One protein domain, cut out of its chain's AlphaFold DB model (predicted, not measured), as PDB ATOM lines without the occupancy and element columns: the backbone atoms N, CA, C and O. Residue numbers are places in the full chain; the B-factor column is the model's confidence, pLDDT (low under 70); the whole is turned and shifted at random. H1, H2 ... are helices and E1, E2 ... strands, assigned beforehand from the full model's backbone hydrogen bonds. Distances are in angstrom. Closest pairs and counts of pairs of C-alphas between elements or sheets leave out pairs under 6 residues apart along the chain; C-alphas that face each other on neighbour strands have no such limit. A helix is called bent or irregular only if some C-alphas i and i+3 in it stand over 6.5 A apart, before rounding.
ATOM      1  N   ILE A   9     120.083 156.230 184.478       88.62
ATOM      2  CA  ILE A   9     118.889 157.030 184.220       88.62
ATOM      3  C   ILE A   9     119.018 158.393 184.870       88.62
ATOM      4  O   ILE A   9     119.343 158.527 186.056       88.62
ATOM      5  N   PHE A  10     118.673 159.405 184.093       86.75
ATOM      6  CA  PHE A  10     118.592 160.780 184.549       86.75
ATOM      7  C   PHE A  10     117.325 161.449 184.038       86.75
ATOM      8  O   PHE A  10     116.709 161.008 183.067       86.75
ATOM      9  N   ARG A  11     116.941 162.535 184.703       84.94
ATOM     10  CA  ARG A  11     115.819 163.380 184.315       84.94
ATOM     11  C   ARG A  11     116.327 164.726 183.803       84.94
ATOM     12  O   ARG A  11     117.221 165.325 184.399       84.94
ATOM     13  N   HIS A  12     115.743 165.201 182.706       80.94
ATOM     14  CA  HIS A  12     115.999 166.515 182.116       80.94
ATOM     15  C   HIS A  12     114.702 167.098 181.549       80.94
ATOM     16  O   HIS A  12     113.971 166.388 180.863       80.94
ATOM     17  N   GLN A  13     114.399 168.371 181.832       80.62
ATOM     18  CA  GLN A  13     113.173 169.045 181.357       80.62
ATOM     19  C   GLN A  13     111.909 168.174 181.529       80.62
ATOM     20  O   GLN A  13     111.146 167.946 180.593       80.62
ATOM     21  N   GLU A  14     111.738 167.623 182.736       80.62
ATOM     22  CA  GLU A  14     110.609 166.759 183.126       80.62
ATOM     23  C   GLU A  14     110.492 165.407 182.402       80.62
ATOM     24  O   GLU A  14     109.492 164.706 182.554       80.62
ATOM     25  N   ARG A  15     111.516 165.004 181.650       81.75
ATOM     26  CA  ARG A  15     111.556 163.735 180.917       81.75
ATOM     27  C   ARG A  15     112.669 162.849 181.451       81.75
ATOM     28  O   ARG A  15     113.733 163.347 181.810       81.75
ATOM     29  N   ASP A  16     112.423 161.544 181.470       85.94
ATOM     30  CA  ASP A  16     113.434 160.559 181.848       85.94
ATOM     31  C   ASP A  16     114.232 160.129 180.614       85.94
ATOM     32  O   ASP A  16     113.675 159.999 179.520       85.94
ATOM     33  N   TYR A  17     115.517 159.854 180.802       85.38
ATOM     34  CA  TYR A  17     116.442 159.440 179.757       85.38
ATOM     35  C   TYR A  17     117.337 158.303 180.237       85.38
ATOM     36  O   TYR A  17     117.678 158.228 181.414       85.38
ATOM     37  N   VAL A  18     117.752 157.447 179.305       87.88
ATOM     38  CA  VAL A  18     118.835 156.477 179.490       87.88
ATOM     39  C   VAL A  18     120.117 157.071 178.918       87.88
ATOM     40  O   VAL A  18     120.140 157.452 177.745       87.88
ATOM     41  N   LEU A  19     121.188 157.116 179.708       86.44
ATOM     42  CA  LEU A  19     122.522 157.477 179.239       86.44
ATOM     43  C   LEU A  19     123.064 156.373 178.323       86.44
ATOM     44  O   LEU A  19     123.156 155.211 178.714       86.44
ATOM     45  N   LEU A  20     123.450 156.738 177.102       86.50
ATOM     46  CA  LEU A  20     124.029 155.819 176.116       86.50
ATOM     47  C   LEU A  20     125.540 155.999 175.979       86.50
ATOM     48  O   LEU A  20     126.258 155.046 175.718       86.50
ATOM     49  N   ALA A  21     126.035 157.225 176.075       83.44
ATOM     50  CA  ALA A  21     127.461 157.520 176.060       83.44
ATOM     51  C   ALA A  21     127.684 158.981 176.428       83.44
ATOM     52  O   ALA A  21     126.803 159.822 176.248       83.44
ATOM     53  N   HIS A  22     128.906 159.303 176.831       75.75
ATOM     54  CA  HIS A  22     129.385 160.674 176.889       75.75
ATOM     55  C   HIS A  22     130.758 160.763 176.212       75.75
ATOM     56  O   HIS A  22     131.518 159.796 176.189       75.75
ATOM     57  N   SER A  23     131.067 161.908 175.609       72.44
ATOM     58  CA  SER A  23     132.358 162.166 174.964       72.44
ATOM     59  C   SER A  23     132.696 163.647 175.060       72.44
ATOM     60  O   SER A  23     132.211 164.447 174.259       72.44
ATOM     61  N   GLY A  24     133.551 164.007 176.020       73.06
ATOM     62  CA  GLY A  24     133.828 165.409 176.335       73.06
ATOM     63  C   GLY A  24     132.542 166.115 176.763       73.06
ATOM     64  O   GLY A  24     131.915 165.704 177.731       73.06
ATOM     65  N   GLU A  25     132.136 167.125 175.999       66.44
ATOM     66  CA  GLU A  25     130.926 167.927 176.238       66.44
ATOM     67  C   GLU A  25     129.649 167.317 175.632       66.44
ATOM     68  O   GLU A  25     128.560 167.853 175.816       66.44
ATOM     69  N   LEU A  26     129.754 166.212 174.885       68.62
ATOM     70  CA  LEU A  26     128.604 165.596 174.223       68.62
ATOM     71  C   LEU A  26     127.993 164.473 175.054       68.62
ATOM     72  O   LEU A  26     128.692 163.558 175.495       68.62
ATOM     73  N   VAL A  27     126.665 164.499 175.144       75.38
ATOM     74  CA  VAL A  27     125.839 163.485 175.802       75.38
ATOM     75  C   VAL A  27     124.989 162.786 174.766       75.38
ATOM     76  O   VAL A  27     124.229 163.415 174.032       75.38
ATOM     77  N   TYR A  28     125.080 161.466 174.736       79.50
ATOM     78  CA  TYR A  28     124.156 160.634 173.995       79.50
ATOM     79  C   TYR A  28     123.182 160.006 174.979       79.50
ATOM     80  O   TYR A  28     123.590 159.267 175.875       79.50
ATOM     81  N   ALA A  29     121.896 160.278 174.791       82.19
ATOM     82  CA  ALA A  29     120.845 159.745 175.637       82.19
ATOM     83  C   ALA A  29     119.615 159.365 174.811       82.19
ATOM     84  O   ALA A  29     119.326 159.989 173.792       82.19
ATOM     85  N   ALA A  30     118.891 158.343 175.256       83.56
ATOM     86  CA  ALA A  30     117.598 157.972 174.694       83.56
ATOM     87  C   ALA A  30     116.485 158.387 175.654       83.56
ATOM     88  O   ALA A  30     116.526 158.042 176.832       83.56
ATOM     89  N   GLN A  31     115.479 159.099 175.155       83.75
ATOM     90  CA  GLN A  31     114.335 159.511 175.958       83.75
ATOM     91  C   GLN A  31     113.475 158.293 176.297       83.75
ATOM     92  O   GLN A  31     113.064 157.556 175.404       83.75
ATOM     93  N   ILE A  32     113.146 158.106 177.570       86.12
ATOM     94  CA  ILE A  32     112.208 157.080 178.014       86.12
ATOM     95  C   ILE A  32     110.788 157.627 177.863       86.12
ATOM     96  O   ILE A  32     110.316 158.459 178.646       86.12
ATOM     97  N   LEU A  33     110.080 157.137 176.858       84.31
ATOM     98  CA  LEU A  33     108.739 157.590 176.518       84.31
ATOM     99  C   LEU A  33     107.679 157.080 177.497       84.31
ATOM    100  O   LEU A  33     107.897 156.150 178.279       84.31
ATOM    101  N   SER A  34     106.505 157.709 177.463       81.75
ATOM    102  CA  SER A  34     105.336 157.238 178.208       81.75
ATOM    103  C   SER A  34     104.819 155.912 177.631       81.75
ATOM    104  O   SER A  34     105.130 155.548 176.493       81.75
ATOM    105  N   HIS A  35     103.980 155.194 178.380       79.12
ATOM    106  CA  HIS A  35     103.289 154.010 177.851       79.12
ATOM    107  C   HIS A  35     102.437 154.330 176.617       79.12
ATOM    108  O   HIS A  35     102.473 153.590 175.639       79.12
ATOM    109  N   CYS A  36     101.707 155.449 176.637       77.88
ATOM    110  CA  CYS A  36     100.855 155.865 175.521       77.88
ATOM    111  C   CYS A  36     101.677 156.085 174.243       77.88
ATOM    112  O   CYS A  36     101.325 155.587 173.172       77.88
ATOM    113  N   ASP A  37     102.812 156.772 174.361       76.81
ATOM    114  CA  ASP A  37     103.698 157.013 173.221       76.81
ATOM    115  C   ASP A  37     104.407 155.732 172.772       76.81
ATOM    116  O   ASP A  37     104.562 155.502 171.575       76.81
ATOM    117  N   THR A  38     104.748 154.845 173.710       81.75
ATOM    118  CA  THR A  38     105.322 153.527 173.400       81.75
ATOM    119  C   THR A  38     104.356 152.669 172.581       81.75
ATOM    120  O   THR A  38     104.756 152.074 171.582       81.75
ATOM    121  N   GLU A  39     103.071 152.646 172.937       79.69
ATOM    122  CA  GLU A  39     102.046 151.919 172.178       79.69
ATOM    123  C   GLU A  39     101.791 152.540 170.799       79.69
ATOM    124  O   GLU A  39     101.629 151.819 169.813       79.69
ATOM    125  N   ARG A  40     101.842 153.875 170.681       76.75
ATOM    126  CA  ARG A  40     101.785 154.555 169.375       76.75
ATOM    127  C   ARG A  40     102.945 154.138 168.476       76.75
ATOM    128  O   ARG A  40     102.724 153.831 167.307       76.75
ATOM    129  N   ILE A  41     104.158 154.084 169.021       75.19
ATOM    130  CA  ILE A  41     105.350 153.642 168.293       75.19
ATOM    131  C   ILE A  41     105.225 152.178 167.866       75.19
ATOM    132  O   ILE A  41     105.426 151.875 166.693       75.19
ATOM    133  N   ARG A  42     104.814 151.286 168.772       77.25
ATOM    134  CA  ARG A  42     104.573 149.869 168.453       77.25
ATOM    135  C   ARG A  42     103.537 149.695 167.350       77.25
ATOM    136  O   ARG A  42     103.734 148.901 166.435       77.25
ATOM    137  N   ALA A  43     102.443 150.450 167.403       77.00
ATOM    138  CA  ALA A  43     101.419 150.410 166.369       77.00
ATOM    139  C   ALA A  43     101.962 150.864 165.002       77.00
ATOM    140  O   ALA A  43     101.593 150.279 163.982       77.00
ATOM    141  N   LEU A  44     102.841 151.871 164.965       72.62
ATOM    142  CA  LEU A  44     103.504 152.318 163.735       72.62
ATOM    143  C   LEU A  44     104.481 151.267 163.191       72.62
ATOM    144  O   LEU A  44     104.462 150.991 161.992       72.62
ATOM    145  N   ASP A  45     105.282 150.640 164.051       70.25
ATOM    146  CA  ASP A  45     106.247 149.609 163.648       70.25
ATOM    147  C   ASP A  45     105.558 148.332 163.129       70.25
ATOM    148  O   ASP A  45     105.895 147.796 162.069       70.25
ATOM    149  N   ASN A  46     104.472 147.916 163.787       72.75
ATOM    150  CA  ASN A  46     103.621 146.818 163.322       72.75
ATOM    151  C   ASN A  46     102.987 147.117 161.951       72.75
ATOM    152  O   ASN A  46     102.886 146.236 161.091       72.75
ATOM    153  N   ARG A  47     102.577 148.370 161.709       68.69
ATOM    154  CA  ARG A  47     102.070 148.809 160.397       68.69
ATOM    155  C   ARG A  47     103.162 148.792 159.332       68.69
ATOM    156  O   ARG A  47     102.888 148.385 158.208       68.69
ATOM    157  N   ARG A  48     104.398 149.158 159.683       65.00
ATOM    158  CA  ARG A  48     105.554 149.088 158.776       65.00
ATOM    159  C   ARG A  48     105.881 147.670 158.352       65.00
ATOM    160  O   ARG A  48     106.137 147.436 157.176       65.00
ATOM    161  N   SER A  49     105.799 146.735 159.289       64.94
ATOM    162  CA  SER A  49     106.035 145.316 159.022       64.94
ATOM    163  C   SER A  49     104.958 144.696 158.123       64.94
ATOM    164  O   SER A  49     105.234 143.755 157.389       64.94
ATOM    165  N   THR A  50     103.730 145.224 158.158       65.88
ATOM    166  CA  THR A  50     102.586 144.675 157.408       65.88
ATOM    167  C   THR A  50     102.315 145.381 156.080       65.88
ATOM    168  O   THR A  50     101.761 144.754 155.177       65.88
ATOM    169  N   ARG A  51     102.669 146.666 155.941       64.12
ATOM    170  CA  ARG A  51     102.465 147.477 154.725       64.12
ATOM    171  C   ARG A  51     103.585 148.515 154.544       64.12
ATOM    172  O   ARG A  51     103.374 149.692 154.857       64.12
ATOM    173  N   PRO A  52     104.762 148.111 154.040       60.34
ATOM    174  CA  PRO A  52     105.903 149.014 153.882       60.34
ATOM    175  C   PRO A  52     105.615 150.193 152.932       60.34
ATOM    176  O   PRO A  52     106.082 151.302 153.172       60.34
ATOM    177  N   ASP A  53     104.760 149.986 151.929       59.91
ATOM    178  CA  ASP A  53     104.457 150.925 150.835       59.91
ATOM    179  C   ASP A  53     103.606 152.146 151.256       59.91
ATOM    180  O   ASP A  53     103.442 153.099 150.496       59.91
ATOM    181  N   LEU A  54     103.024 152.125 152.460       53.88
ATOM    182  CA  LEU A  54     102.091 153.150 152.954       53.88
ATOM    183  C   LEU A  54     102.752 154.226 153.832       53.88
ATOM    184  O   LEU A  54     102.094 155.206 154.184       53.88
ATOM    185  N   LEU A  55     104.027 154.058 154.195       51.62
ATOM    186  CA  LEU A  55     104.718 154.893 155.189       51.62
ATOM    187  C   LEU A  55     105.569 156.029 154.614       51.62
ATOM    188  O   LEU A  55     106.005 156.888 155.382       51.62
ATOM    189  N   ASP A  56     105.717 156.118 153.292       48.62
ATOM    190  CA  ASP A  56     106.435 157.227 152.635       48.62
ATOM    191  C   ASP A  56     105.756 158.599 152.832       48.62
ATOM    192  O   ASP A  56     106.334 159.631 152.504       48.62
ATOM    193  N   LYS A  57     104.538 158.637 153.393       46.22
ATOM    194  CA  LYS A  57     103.769 159.872 153.645       46.22
ATOM    195  C   LYS A  57     103.675 160.294 155.113       46.22
ATOM    196  O   LYS A  57     103.054 161.315 155.403       46.22
ATOM    197  N   THR A  58     104.259 159.548 156.049       46.56
ATOM    198  CA  THR A  58     104.351 160.000 157.449       46.56
ATOM    199  C   THR A  58     105.586 160.870 157.629       46.56
ATOM    200  O   THR A  58     106.649 160.406 158.040       46.56
ATOM    201  N   ASP A  59     105.417 162.146 157.297       38.94
ATOM    202  CA  ASP A  59     106.340 163.230 157.616       38.94
ATOM    203  C   ASP A  59     106.750 163.180 159.100       38.94
ATOM    204  O   ASP A  59     105.922 163.258 160.007       38.94
ATOM    205  N   GLY A  60     108.052 163.047 159.356       41.81
ATOM    206  CA  GLY A  60     108.673 163.404 160.636       41.81
ATOM    207  C   GLY A  60     108.846 162.306 161.693       41.81
ATOM    208  O   GLY A  60     109.727 162.451 162.539       41.81
ATOM    209  N   CYS A  61     108.114 161.185 161.655       41.53
ATOM    210  CA  CYS A  61     108.266 160.103 162.648       41.53
ATOM    211  C   CYS A  61     109.434 159.172 162.313       41.53
ATOM    212  O   CYS A  61     109.295 158.005 161.950       41.53
ATOM    213  N   ARG A  62     110.627 159.725 162.458       45.12
ATOM    214  CA  ARG A  62     111.893 159.027 162.343       45.12
ATOM    215  C   ARG A  62     112.092 158.085 163.547       45.12
ATOM    216  O   ARG A  62     112.684 158.436 164.565       45.12
ATOM    217  N   LEU A  63     111.528 156.882 163.456       50.44
ATOM    218  CA  LEU A  63     111.737 155.779 164.403       50.44
ATOM    219  C   LEU A  63     113.138 155.204 164.197       50.44
ATOM    220  O   LEU A  63     113.351 154.374 163.314       50.44
ATOM    221  N   TYR A  64     114.108 155.717 164.949       52.41
ATOM    222  CA  TYR A  64     115.514 155.531 164.601       52.41
ATOM    223  C   TYR A  64     116.259 154.462 165.380       52.41
ATOM    224  O   TYR A  64     117.121 153.832 164.786       52.41
ATOM    225  N   CYS A  65     115.869 154.184 166.616       57.91
ATOM    226  CA  CYS A  65     116.214 152.996 167.393       57.91
ATOM    227  C   CYS A  65     115.356 153.074 168.655       57.91
ATOM    228  O   CYS A  65     115.321 154.133 169.289       57.91
ATOM    229  N   TYR A  66     114.653 151.996 169.002       66.56
ATOM    230  CA  TYR A  66     113.978 151.928 170.290       66.56
ATOM    231  C   TYR A  66     114.053 150.537 170.897       66.56
ATOM    232  O   TYR A  66     114.031 149.532 170.192       66.56
ATOM    233  N   VAL A  67     114.113 150.501 172.223       73.69
ATOM    234  CA  VAL A  67     114.041 149.271 173.015       73.69
ATOM    235  C   VAL A  67     112.909 149.428 174.006       73.69
ATOM    236  O   VAL A  67     112.829 150.446 174.693       73.69
ATOM    237  N   VAL A  68     112.023 148.437 174.056       79.31
ATOM    238  CA  VAL A  68     111.013 148.346 175.112       79.31
ATOM    239  C   VAL A  68     111.710 147.807 176.350       79.31
ATOM    240  O   VAL A  68     112.228 146.696 176.328       79.31
ATOM    241  N   LEU A  69     111.708 148.602 177.411       78.44
ATOM    242  CA  LEU A  69     112.389 148.280 178.651       78.44
ATOM    243  C   LEU A  69     111.605 147.230 179.444       78.44
ATOM    244  O   LEU A  69     110.371 147.253 179.511       78.44
ATOM    245  N   THR A  70     112.351 146.325 180.062       81.69
ATOM    246  CA  THR A  70     111.880 145.255 180.951       81.69
ATOM    247  C   THR A  70     112.253 145.513 182.415       81.69
ATOM    248  O   THR A  70     111.802 144.808 183.316       81.69
ATOM    249  N   THR A  71     113.044 146.555 182.675       81.25
ATOM    250  CA  THR A  71     113.427 147.005 184.019       81.25
ATOM    251  C   THR A  71     112.187 147.305 184.886       81.25
ATOM    252  O   THR A  71     111.360 148.106 184.454       81.25
ATOM    253  N   PRO A  72     112.049 146.771 186.125       73.62
ATOM    254  CA  PRO A  72     110.806 146.810 186.925       73.62
ATOM    255  C   PRO A  72     110.125 148.179 187.125       73.62
ATOM    256  O   PRO A  72     108.915 148.229 187.317       73.62
ATOM    257  N   LYS A  73     110.869 149.295 187.058       76.88
ATOM    258  CA  LYS A  73     110.330 150.672 187.158       76.88
ATOM    259  C   LYS A  73     109.957 151.315 185.812       76.88
ATOM    260  O   LYS A  73     109.397 152.405 185.787       76.88
ATOM    261  N   LEU A  74     110.305 150.672 184.702       75.06
ATOM    262  CA  LEU A  74     110.212 151.200 183.335       75.06
ATOM    263  C   LEU A  74     109.535 150.215 182.377       75.06
ATOM    264  O   LEU A  74     109.491 150.479 181.177       75.06
ATOM    265  N   VAL A  75     109.044 149.083 182.894       77.50
ATOM    266  CA  VAL A  75     108.409 148.018 182.112       77.50
ATOM    267  C   VAL A  75     107.397 148.617 181.148       77.50
ATOM    268  O   VAL A  75     106.504 149.343 181.568       77.50
ATOM    269  N   GLY A  76     107.524 148.301 179.861       67.25
ATOM    270  CA  GLY A  76     106.569 148.722 178.832       67.25
ATOM    271  C   GLY A  76     106.700 150.180 178.376       67.25
ATOM    272  O   GLY A  76     105.868 150.634 177.590       67.25
ATOM    273  N   ARG A  77     107.740 150.892 178.818       77.38
ATOM    274  CA  ARG A  77     108.195 152.161 178.233       77.38
ATOM    275  C   ARG A  77     109.304 151.882 177.221       77.38
ATOM    276  O   ARG A  77     110.065 150.931 177.390       77.38
ATOM    277  N   CYS A  78     109.418 152.695 176.174       75.38
ATOM    278  CA  CYS A  78     110.522 152.587 175.222       75.38
ATOM    279  C   CYS A  78     111.536 153.720 175.366       75.38
ATOM    280  O   CYS A  78     111.170 154.866 175.612       75.38
ATOM    281  N   ALA A  79     112.811 153.386 175.189       66.38
ATOM    282  CA  ALA A  79     113.882 154.360 175.047       66.38
ATOM    283  C   ALA A  79     114.017 154.732 173.561       66.38
ATOM    284  O   ALA A  79     114.348 153.864 172.760       66.38
ATOM    285  N   HIS A  80     113.739 155.981 173.183       62.72
ATOM    286  CA  HIS A  80     113.789 156.490 171.805       62.72
ATOM    287  C   HIS A  80     114.929 157.502 171.645       62.72
ATOM    288  O   HIS A  80     115.043 158.456 172.415       62.72
ATOM    289  N   LEU A  81     115.793 157.288 170.650       55.00
ATOM    290  CA  LEU A  81     116.851 158.242 170.319       55.00
ATOM    291  C   LEU A  81     116.279 159.373 169.453       55.00
ATOM    292  O   LEU A  81     116.011 159.167 168.267       55.00
ATOM    293  N   ASN A  82     116.158 160.570 170.027       52.09
ATOM    294  CA  ASN A  82     115.956 161.802 169.266       52.09
ATOM    295  C   ASN A  82     117.292 162.545 169.092       52.09
ATOM    296  O   ASN A  82     118.268 162.253 169.781       52.09
ATOM    297  N   THR A  83     117.358 163.448 168.110       47.12
ATOM    298  CA  THR A  83     118.564 164.210 167.729       47.12
ATOM    299  C   THR A  83     119.330 164.761 168.942       47.12
ATOM    300  O   THR A  83     118.684 165.250 169.865       47.12
ATOM    301  N   PRO A  84     120.678 164.725 168.939       47.31
ATOM    302  CA  PRO A  84     121.479 165.241 170.047       47.31
ATOM    303  C   PRO A  84     121.192 166.729 170.270       47.31
ATOM    304  O   PRO A  84     121.245 167.517 169.323       47.31
ATOM    305  N   GLU A  85     120.904 167.112 171.513       49.62
ATOM    306  CA  GLU A  85     120.847 168.520 171.901       49.62
ATOM    307  C   GLU A  85     122.276 169.076 171.953       49.62
ATOM    308  O   GLU A  85     123.168 168.503 172.581       49.62
ATOM    309  N   LYS A  86     122.510 170.180 171.237       41.84
ATOM    310  CA  LYS A  86     123.730 170.978 171.391       41.84
ATOM    311  C   LYS A  86     123.652 171.689 172.749       41.84
ATOM    312  O   LYS A  86     122.604 172.236 173.070       41.84
ATOM    313  N   ASP A  87     124.759 171.690 173.491       43.09
ATOM    314  CA  ASP A  87     125.003 172.497 174.704       43.09
ATOM    315  C   ASP A  87     124.497 171.949 176.061       43.09
ATOM    316  O   ASP A  87     124.430 172.687 177.044       43.09
ATOM    317  N   ALA A  88     124.211 170.646 176.181       51.31
ATOM    318  CA  ALA A  88     123.832 170.053 177.469       51.31
ATOM    319  C   ALA A  88     125.057 169.656 178.327       51.31
ATOM    320  O   ALA A  88     125.676 168.616 178.109       51.31
ATOM    321  N   CYS A  89     125.394 170.463 179.340       48.66
ATOM    322  CA  CYS A  89     126.380 170.095 180.367       48.66
ATOM    323  C   CYS A  89     125.805 169.030 181.327       48.66
ATOM    324  O   CYS A  89     124.820 169.286 182.022       48.66
ATOM    325  N   LEU A  90     126.441 167.851 181.396       52.44
ATOM    326  CA  LEU A  90     125.987 166.697 182.196       52.44
ATOM    327  C   LEU A  90     125.777 167.000 183.678       52.44
ATOM    328  O   LEU A  90     124.830 166.509 184.288       52.44
ATOM    329  N   ASP A  91     126.659 167.817 184.242       52.44
ATOM    330  CA  ASP A  91     126.791 167.933 185.691       52.44
ATOM    331  C   ASP A  91     125.920 169.043 186.295       52.44
ATOM    332  O   ASP A  91     125.761 169.106 187.512       52.44
ATOM    333  N   CYS A  92     125.335 169.921 185.470       52.06
ATOM    334  CA  CYS A  92     124.553 171.069 185.952       52.06
ATOM    335  C   CYS A  92     123.055 170.985 185.633       52.06
ATOM    336  O   CYS A  92     122.275 171.729 186.224       52.06
ATOM    337  N   PHE A  93     122.641 170.106 184.715       61.59
ATOM    338  CA  PHE A  93     121.282 170.120 184.156       61.59
ATOM    339  C   PHE A  93     120.492 168.820 184.331       61.59
ATOM    340  O   PHE A  93     119.314 168.776 183.956       61.59
ATOM    341  N   PHE A  94     121.112 167.771 184.876       73.19
ATOM    342  CA  PHE A  94     120.506 166.447 184.965       73.19
ATOM    343  C   PHE A  94     120.321 165.983 186.403       73.19
ATOM    344  O   PHE A  94     121.230 166.034 187.229       73.19
ATOM    345  N   GLU A  95     119.122 165.484 186.684       82.06
ATOM    346  CA  GLU A  95     118.779 164.871 187.960       82.06
ATOM    347  C   GLU A  95     118.908 163.348 187.838       82.06
ATOM    348  O   GLU A  95     118.017 162.662 187.322       82.06
ATOM    349  N   TRP A  96     120.043 162.811 188.285       83.31
ATOM    350  CA  TRP A  96     120.314 161.373 188.284       83.31
ATOM    351  C   TRP A  96     119.379 160.629 189.234       83.31
ATOM    352  O   TRP A  96     119.261 160.965 190.408       83.31
ATOM    353  N   GLN A  97     118.747 159.571 188.732       82.56
ATOM    354  CA  GLN A  97     117.692 158.857 189.457       82.56
ATOM    355  C   GLN A  97     118.230 157.735 190.364       82.56
ATOM    356  O   GLN A  97     117.453 157.057 191.038       82.56
ATOM    357  N   GLY A  98     119.549 157.496 190.366       81.75
ATOM    358  CA  GLY A  98     120.183 156.419 191.142       81.75
ATOM    359  C   GLY A  98     119.724 155.014 190.729       81.75
ATOM    360  O   GLY A  98     119.791 154.080 191.526       81.75
ATOM    361  N   ILE A  99     119.210 154.876 189.506       85.19
ATOM    362  CA  ILE A  99     118.769 153.619 188.909       85.19
ATOM    363  C   ILE A  99     119.354 153.495 187.502       85.19
ATOM    364  O   ILE A  99     119.545 154.498 186.811       85.19
ATOM    365  N   SER A 100     119.573 152.258 187.074       87.19
ATOM    366  CA  SER A 100     120.058 151.923 185.736       87.19
ATOM    367  C   SER A 100     119.147 150.856 185.134       87.19
ATOM    368  O   SER A 100     118.488 150.102 185.861       87.19
ATOM    369  N   VAL A 101     119.082 150.789 183.806       86.81
ATOM    370  CA  VAL A 101     118.391 149.686 183.126       86.81
ATOM    371  C   VAL A 101     119.091 148.348 183.408       86.81
ATOM    372  O   VAL A 101     120.300 148.306 183.649       86.81
ATOM    373  N   ASN A 102     118.337 147.249 183.406       87.94
ATOM    374  CA  ASN A 102     118.870 145.906 183.649       87.94
ATOM    375  C   ASN A 102     119.808 145.431 182.511       87.94
ATOM    376  O   ASN A 102     119.845 146.016 181.431       87.94
ATOM    377  N   ALA A 103     120.560 144.352 182.744       87.69
ATOM    378  CA  ALA A 103     121.551 143.852 181.783       87.69
ATOM    379  C   ALA A 103     120.948 143.450 180.418       87.69
ATOM    380  O   ALA A 103     121.589 143.627 179.383       87.69
ATOM    381  N   ASP A 104     119.715 142.940 180.392       87.56
ATOM    382  CA  ASP A 104     119.051 142.543 179.146       87.56
ATOM    383  C   ASP A 104     118.664 143.767 178.306       87.56
ATOM    384  O   ASP A 104     118.953 143.824 177.109       87.56
ATOM    385  N   ASP A 105     118.092 144.792 178.940       85.56
ATOM    386  CA  ASP A 105     117.778 146.081 178.324       85.56
ATOM    387  C   ASP A 105     119.053 146.763 177.812       85.56
ATOM    388  O   ASP A 105     119.066 147.307 176.706       85.56
ATOM    389  N   GLN A 106     120.151 146.683 178.570       87.31
ATOM    390  CA  GLN A 106     121.442 147.215 178.147       87.31
ATOM    391  C   GLN A 106     121.973 146.522 176.878       87.31
ATOM    392  O   GLN A 106     122.375 147.197 175.923       87.31
ATOM    393  N   LYS A 107     121.911 145.187 176.815       88.31
ATOM    394  CA  LYS A 107     122.298 144.410 175.623       88.31
ATOM    395  C   LYS A 107     121.428 144.735 174.415       88.31
ATOM    396  O   LYS A 107     121.951 144.903 173.311       88.31
ATOM    397  N   MET A 108     120.116 144.864 174.611       86.31
ATOM    398  CA  MET A 108     119.191 145.244 173.541       86.31
ATOM    399  C   MET A 108     119.495 146.647 173.006       86.31
ATOM    400  O   MET A 108     119.573 146.833 171.791       86.31
ATOM    401  N   LEU A 109     119.737 147.619 173.893       85.81
ATOM    402  CA  LEU A 109     120.101 148.988 173.512       85.81
ATOM    403  C   LEU A 109     121.402 149.013 172.711       85.81
ATOM    404  O   LEU A 109     121.467 149.633 171.649       85.81
ATOM    405  N   ARG A 110     122.420 148.287 173.183       87.62
ATOM    406  CA  ARG A 110     123.692 148.133 172.475       87.62
ATOM    407  C   ARG A 110     123.491 147.528 171.085       87.62
ATOM    408  O   ARG A 110     124.017 148.062 170.110       87.62
ATOM    409  N   SER A 111     122.723 146.443 170.984       86.75
ATOM    410  CA  SER A 111     122.436 145.768 169.715       86.75
ATOM    411  C   SER A 111     121.744 146.698 168.718       86.75
ATOM    412  O   SER A 111     122.151 146.772 167.560       86.75
ATOM    413  N   GLU A 112     120.740 147.455 169.159       84.69
ATOM    414  CA  GLU A 112     120.026 148.402 168.298       84.69
ATOM    415  C   GLU A 112     120.929 149.535 167.794       84.69
ATOM    416  O   GLU A 112     120.918 149.864 166.604       84.69
ATOM    417  N   ILE A 113     121.784 150.081 168.662       84.12
ATOM    418  CA  ILE A 113     122.766 151.107 168.288       84.12
ATOM    419  C   ILE A 113     123.757 150.575 167.244       84.12
ATOM    420  O   ILE A 113     124.066 151.264 166.267       84.12
ATOM    421  N   LEU A 114     124.255 149.352 167.437       86.00
ATOM    422  CA  LEU A 114     125.272 148.739 166.578       86.00
ATOM    423  C   LEU A 114     124.699 148.079 165.318       86.00
ATOM    424  O   LEU A 114     125.470 147.694 164.435       86.00
ATOM    425  N   ARG A 115     123.370 147.983 165.192       83.69
ATOM    426  CA  ARG A 115     122.706 147.340 164.057       83.69
ATOM    427  C   ARG A 115     123.192 147.930 162.717       83.69
ATOM    428  O   ARG A 115     123.202 149.159 162.543       83.69
ATOM    429  N   PRO A 116     123.571 147.089 161.735       76.00
ATOM    430  CA  PRO A 116     123.918 147.550 160.393       76.00
ATOM    431  C   PRO A 116     122.785 148.379 159.777       76.00
ATOM    432  O   PRO A 116     121.613 148.044 159.919       76.00
ATOM    433  N   GLY A 117     123.121 149.499 159.131       71.44
ATOM    434  CA  GLY A 117     122.120 150.415 158.565       71.44
ATOM    435  C   GLY A 117     121.338 151.245 159.593       71.44
ATOM    436  O   GLY A 117     120.502 152.051 159.196       71.44
ATOM    437  N   SER A 118     121.619 151.105 160.898       70.50
ATOM    438  CA  SER A 118     121.034 151.976 161.921       70.50
ATOM    439  C   SER A 118     121.404 153.447 161.656       70.50
ATOM    440  O   SER A 118     122.589 153.731 161.438       70.50
ATOM    441  N   PRO A 119     120.438 154.383 161.707       69.81
ATOM    442  CA  PRO A 119     120.644 155.816 161.470       69.81
ATOM    443  C   PRO A 119     121.358 156.534 162.632       69.81
ATOM    444  O   PRO A 119     121.492 157.756 162.623       69.81
ATOM    445  N   VAL A 120     121.820 155.786 163.637       76.38
ATOM    446  CA  VAL A 120     122.597 156.296 164.769       76.38
ATOM    447  C   VAL A 120     123.966 156.824 164.317       76.38
ATOM    448  O   VAL A 120     124.604 156.264 163.420       76.38
ATOM    449  N   SER A 121     124.443 157.895 164.962       76.94
ATOM    450  CA  SER A 121     125.716 158.540 164.626       76.94
ATOM    451  C   SER A 121     126.908 157.579 164.738       76.94
ATOM    452  O   SER A 121     126.994 156.740 165.638       76.94
ATOM    453  N   VAL A 122     127.882 157.735 163.836       80.56
ATOM    454  CA  VAL A 122     129.115 156.927 163.837       80.56
ATOM    455  C   VAL A 122     129.899 157.104 165.145       80.56
ATOM    456  O   VAL A 122     130.506 156.150 165.624       80.56
ATOM    457  N   GLY A 123     129.861 158.302 165.739       80.38
ATOM    458  CA  GLY A 123     130.493 158.587 167.029       80.38
ATOM    459  C   GLY A 123     129.920 157.732 168.158       80.38
ATOM    460  O   GLY A 123     130.678 157.044 168.837       80.38
ATOM    461  N   LEU A 124     128.588 157.691 168.292       81.56
ATOM    462  CA  LEU A 124     127.931 156.866 169.306       81.56
ATOM    463  C   LEU A 124     128.226 155.376 169.096       81.56
ATOM    464  O   LEU A 124     128.568 154.680 170.049       81.56
ATOM    465  N   LYS A 125     128.184 154.899 167.844       84.88
ATOM    466  CA  LYS A 125     128.519 153.502 167.520       84.88
ATOM    467  C   LYS A 125     129.933 153.128 167.960       84.88
ATOM    468  O   LYS A 125     130.118 152.059 168.528       84.88
ATOM    469  N   LYS A 126     130.922 153.998 167.726       86.25
ATOM    470  CA  LYS A 126     132.314 153.752 168.141       86.25
ATOM    471  C   LYS A 126     132.459 153.655 169.658       86.25
ATOM    472  O   LYS A 126     133.158 152.765 170.125       86.25
ATOM    473  N   ILE A 127     131.794 154.538 170.406       85.88
ATOM    474  CA  ILE A 127     131.860 154.532 171.874       85.88
ATOM    475  C   ILE A 127     131.193 153.267 172.420       85.88
ATOM    476  O   ILE A 127     131.819 152.512 173.156       85.88
ATOM    477  N   VAL A 128     129.960 152.985 171.987       86.06
ATOM    478  CA  VAL A 128     129.170 151.839 172.467       86.06
ATOM    479  C   VAL A 128     129.786 150.495 172.065       86.06
ATOM    480  O   VAL A 128     129.688 149.524 172.812       86.06
ATOM    481  N   ALA A 129     130.470 150.418 170.918       87.31
ATOM    482  CA  ALA A 129     131.196 149.216 170.516       87.31
ATOM    483  C   ALA A 129     132.303 148.830 171.513       87.31
ATOM    484  O   ALA A 129     132.540 147.639 171.695       87.31
TER     485      ALA A 129
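This is residues 9 to 129 of the 133 residues of an uncharacterized protein of Candidatus Falkowbacteria bacterium RIFOXYC2_FULL_48_21 (UniProt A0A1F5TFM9). Picture a strongly twisted, curled sheet of six strands, with H3 and H4 packed on it as a helical hairpin on one face and H1 on the other face at the E4 and E5 end. The far end of H1 and the turn after it, residues 48 to 54, stick out from this body, and the long loop 51 to 65 comes back to E4; tiny H2 grazes the sheet. The printed part has 121 residues with four named helices and six named strands, in the order E1 E2 E3 H1 E4 E5 H2 E6 H3 H4, and its class is mixed, helices and strands. The sheet runs E4 E5 E3 E2 E1 E6, all antiparallel. The whole is compact, with a radius of gyration of the C-alphas of 14.7 A and spans of 44 by 31 by 26 A.

Find C-alpha 9 at (118.889, 157.030, 184.220), where E1, residues 9 to 12, begins. Next comes E2, residues 15 to 23, 21.7 A long, which bends by 69 degrees at residue 20. E3, residues 26 to 32, runs back over 18.9 A. At C-alpha 35, (103.289, 154.010, 177.851), H1 begins, residues 35 to 50, 22.5 A long. Two short strands follow, E4 at residues 66 to 68 and E5 at residues 78 to 80, 6.7 A and 6.1 A long. H2 holds residues 90 to 93 and is neither bent nor irregular, but only just: C-alphas 90 and 93 are 6.1 A apart. E6 is residues 95 to 100, 13.2 A long, and H3 is residues 103 to 114, 16.4 A long. H4, residues 122 to 129, 10.4 A long, ends at C-alpha 129, (131.196, 149.216, 170.516).

Start in the sheet with E1, E2 and E3, a meander, each strand the antiparallel neighbour of the one before. Look for N 10 and O 17 at 3.1 A between E1 and E2, a hairpin, and for N 20 and O 28 at 2.8 A between E2 and E3, also a hairpin. Beyond E3, N 80 and O 31 of E5 and E3 are 2.8 A apart, and N 79 and O 67 join the hairpin E4 and E5 at 3.0 A. E4 is one edge strand; E6 is the other, with N 11 of E1 and O 95 at 2.8 A. E3, H1 and E4 form a split strand-helix-strand unit, two strands running the same way with E5 between them, and its crossover is right-handed. There are three layers, helices on both faces of the sheet: H3 and H4 on one, H1 on the other. H1 is on the sheet with its residues 35 to 42; its closest C-alphas to E5 are those of Thr 38 and Cys 78, 5.6 A apart. It runs across the strands, at 64 degrees to E4 on the local plane, at a height over the sheet of 10.9 A. H3 has a height over the sheet of 8.4 A, and its closest C-alphas to E4 are Leu 109 and Val 67, 6.1 A. H4 lies over E2, where the C-alphas of Ile 127 and Ala 21 are the closest, 6.8 A. H3 touches H4 with residues 110 to 114 alone, closest at the C-alphas of Leu 114 and Lys 125, 5.8 A; they run opposite ways at a shallow tilt of 34 degrees, only just short of steep. H2 only grazes the sheet, and H1 and H3 are apart. In H1, H3 and H4 every O i to N i+4 pair is within hydrogen-bond range; H2 is too short for such a pair, and its one O i to N i+3 pair is not within range.

Look for the two C-alphas farthest apart at Asp 53 and Cys 92, 45.2 A. The printed part has no cut. H1 to E4, 15 residues, is the long link. The model's mean pLDDT over the printed part is 72.8; the low stretches under 70 include residues 47 to 66 and 79 to 93.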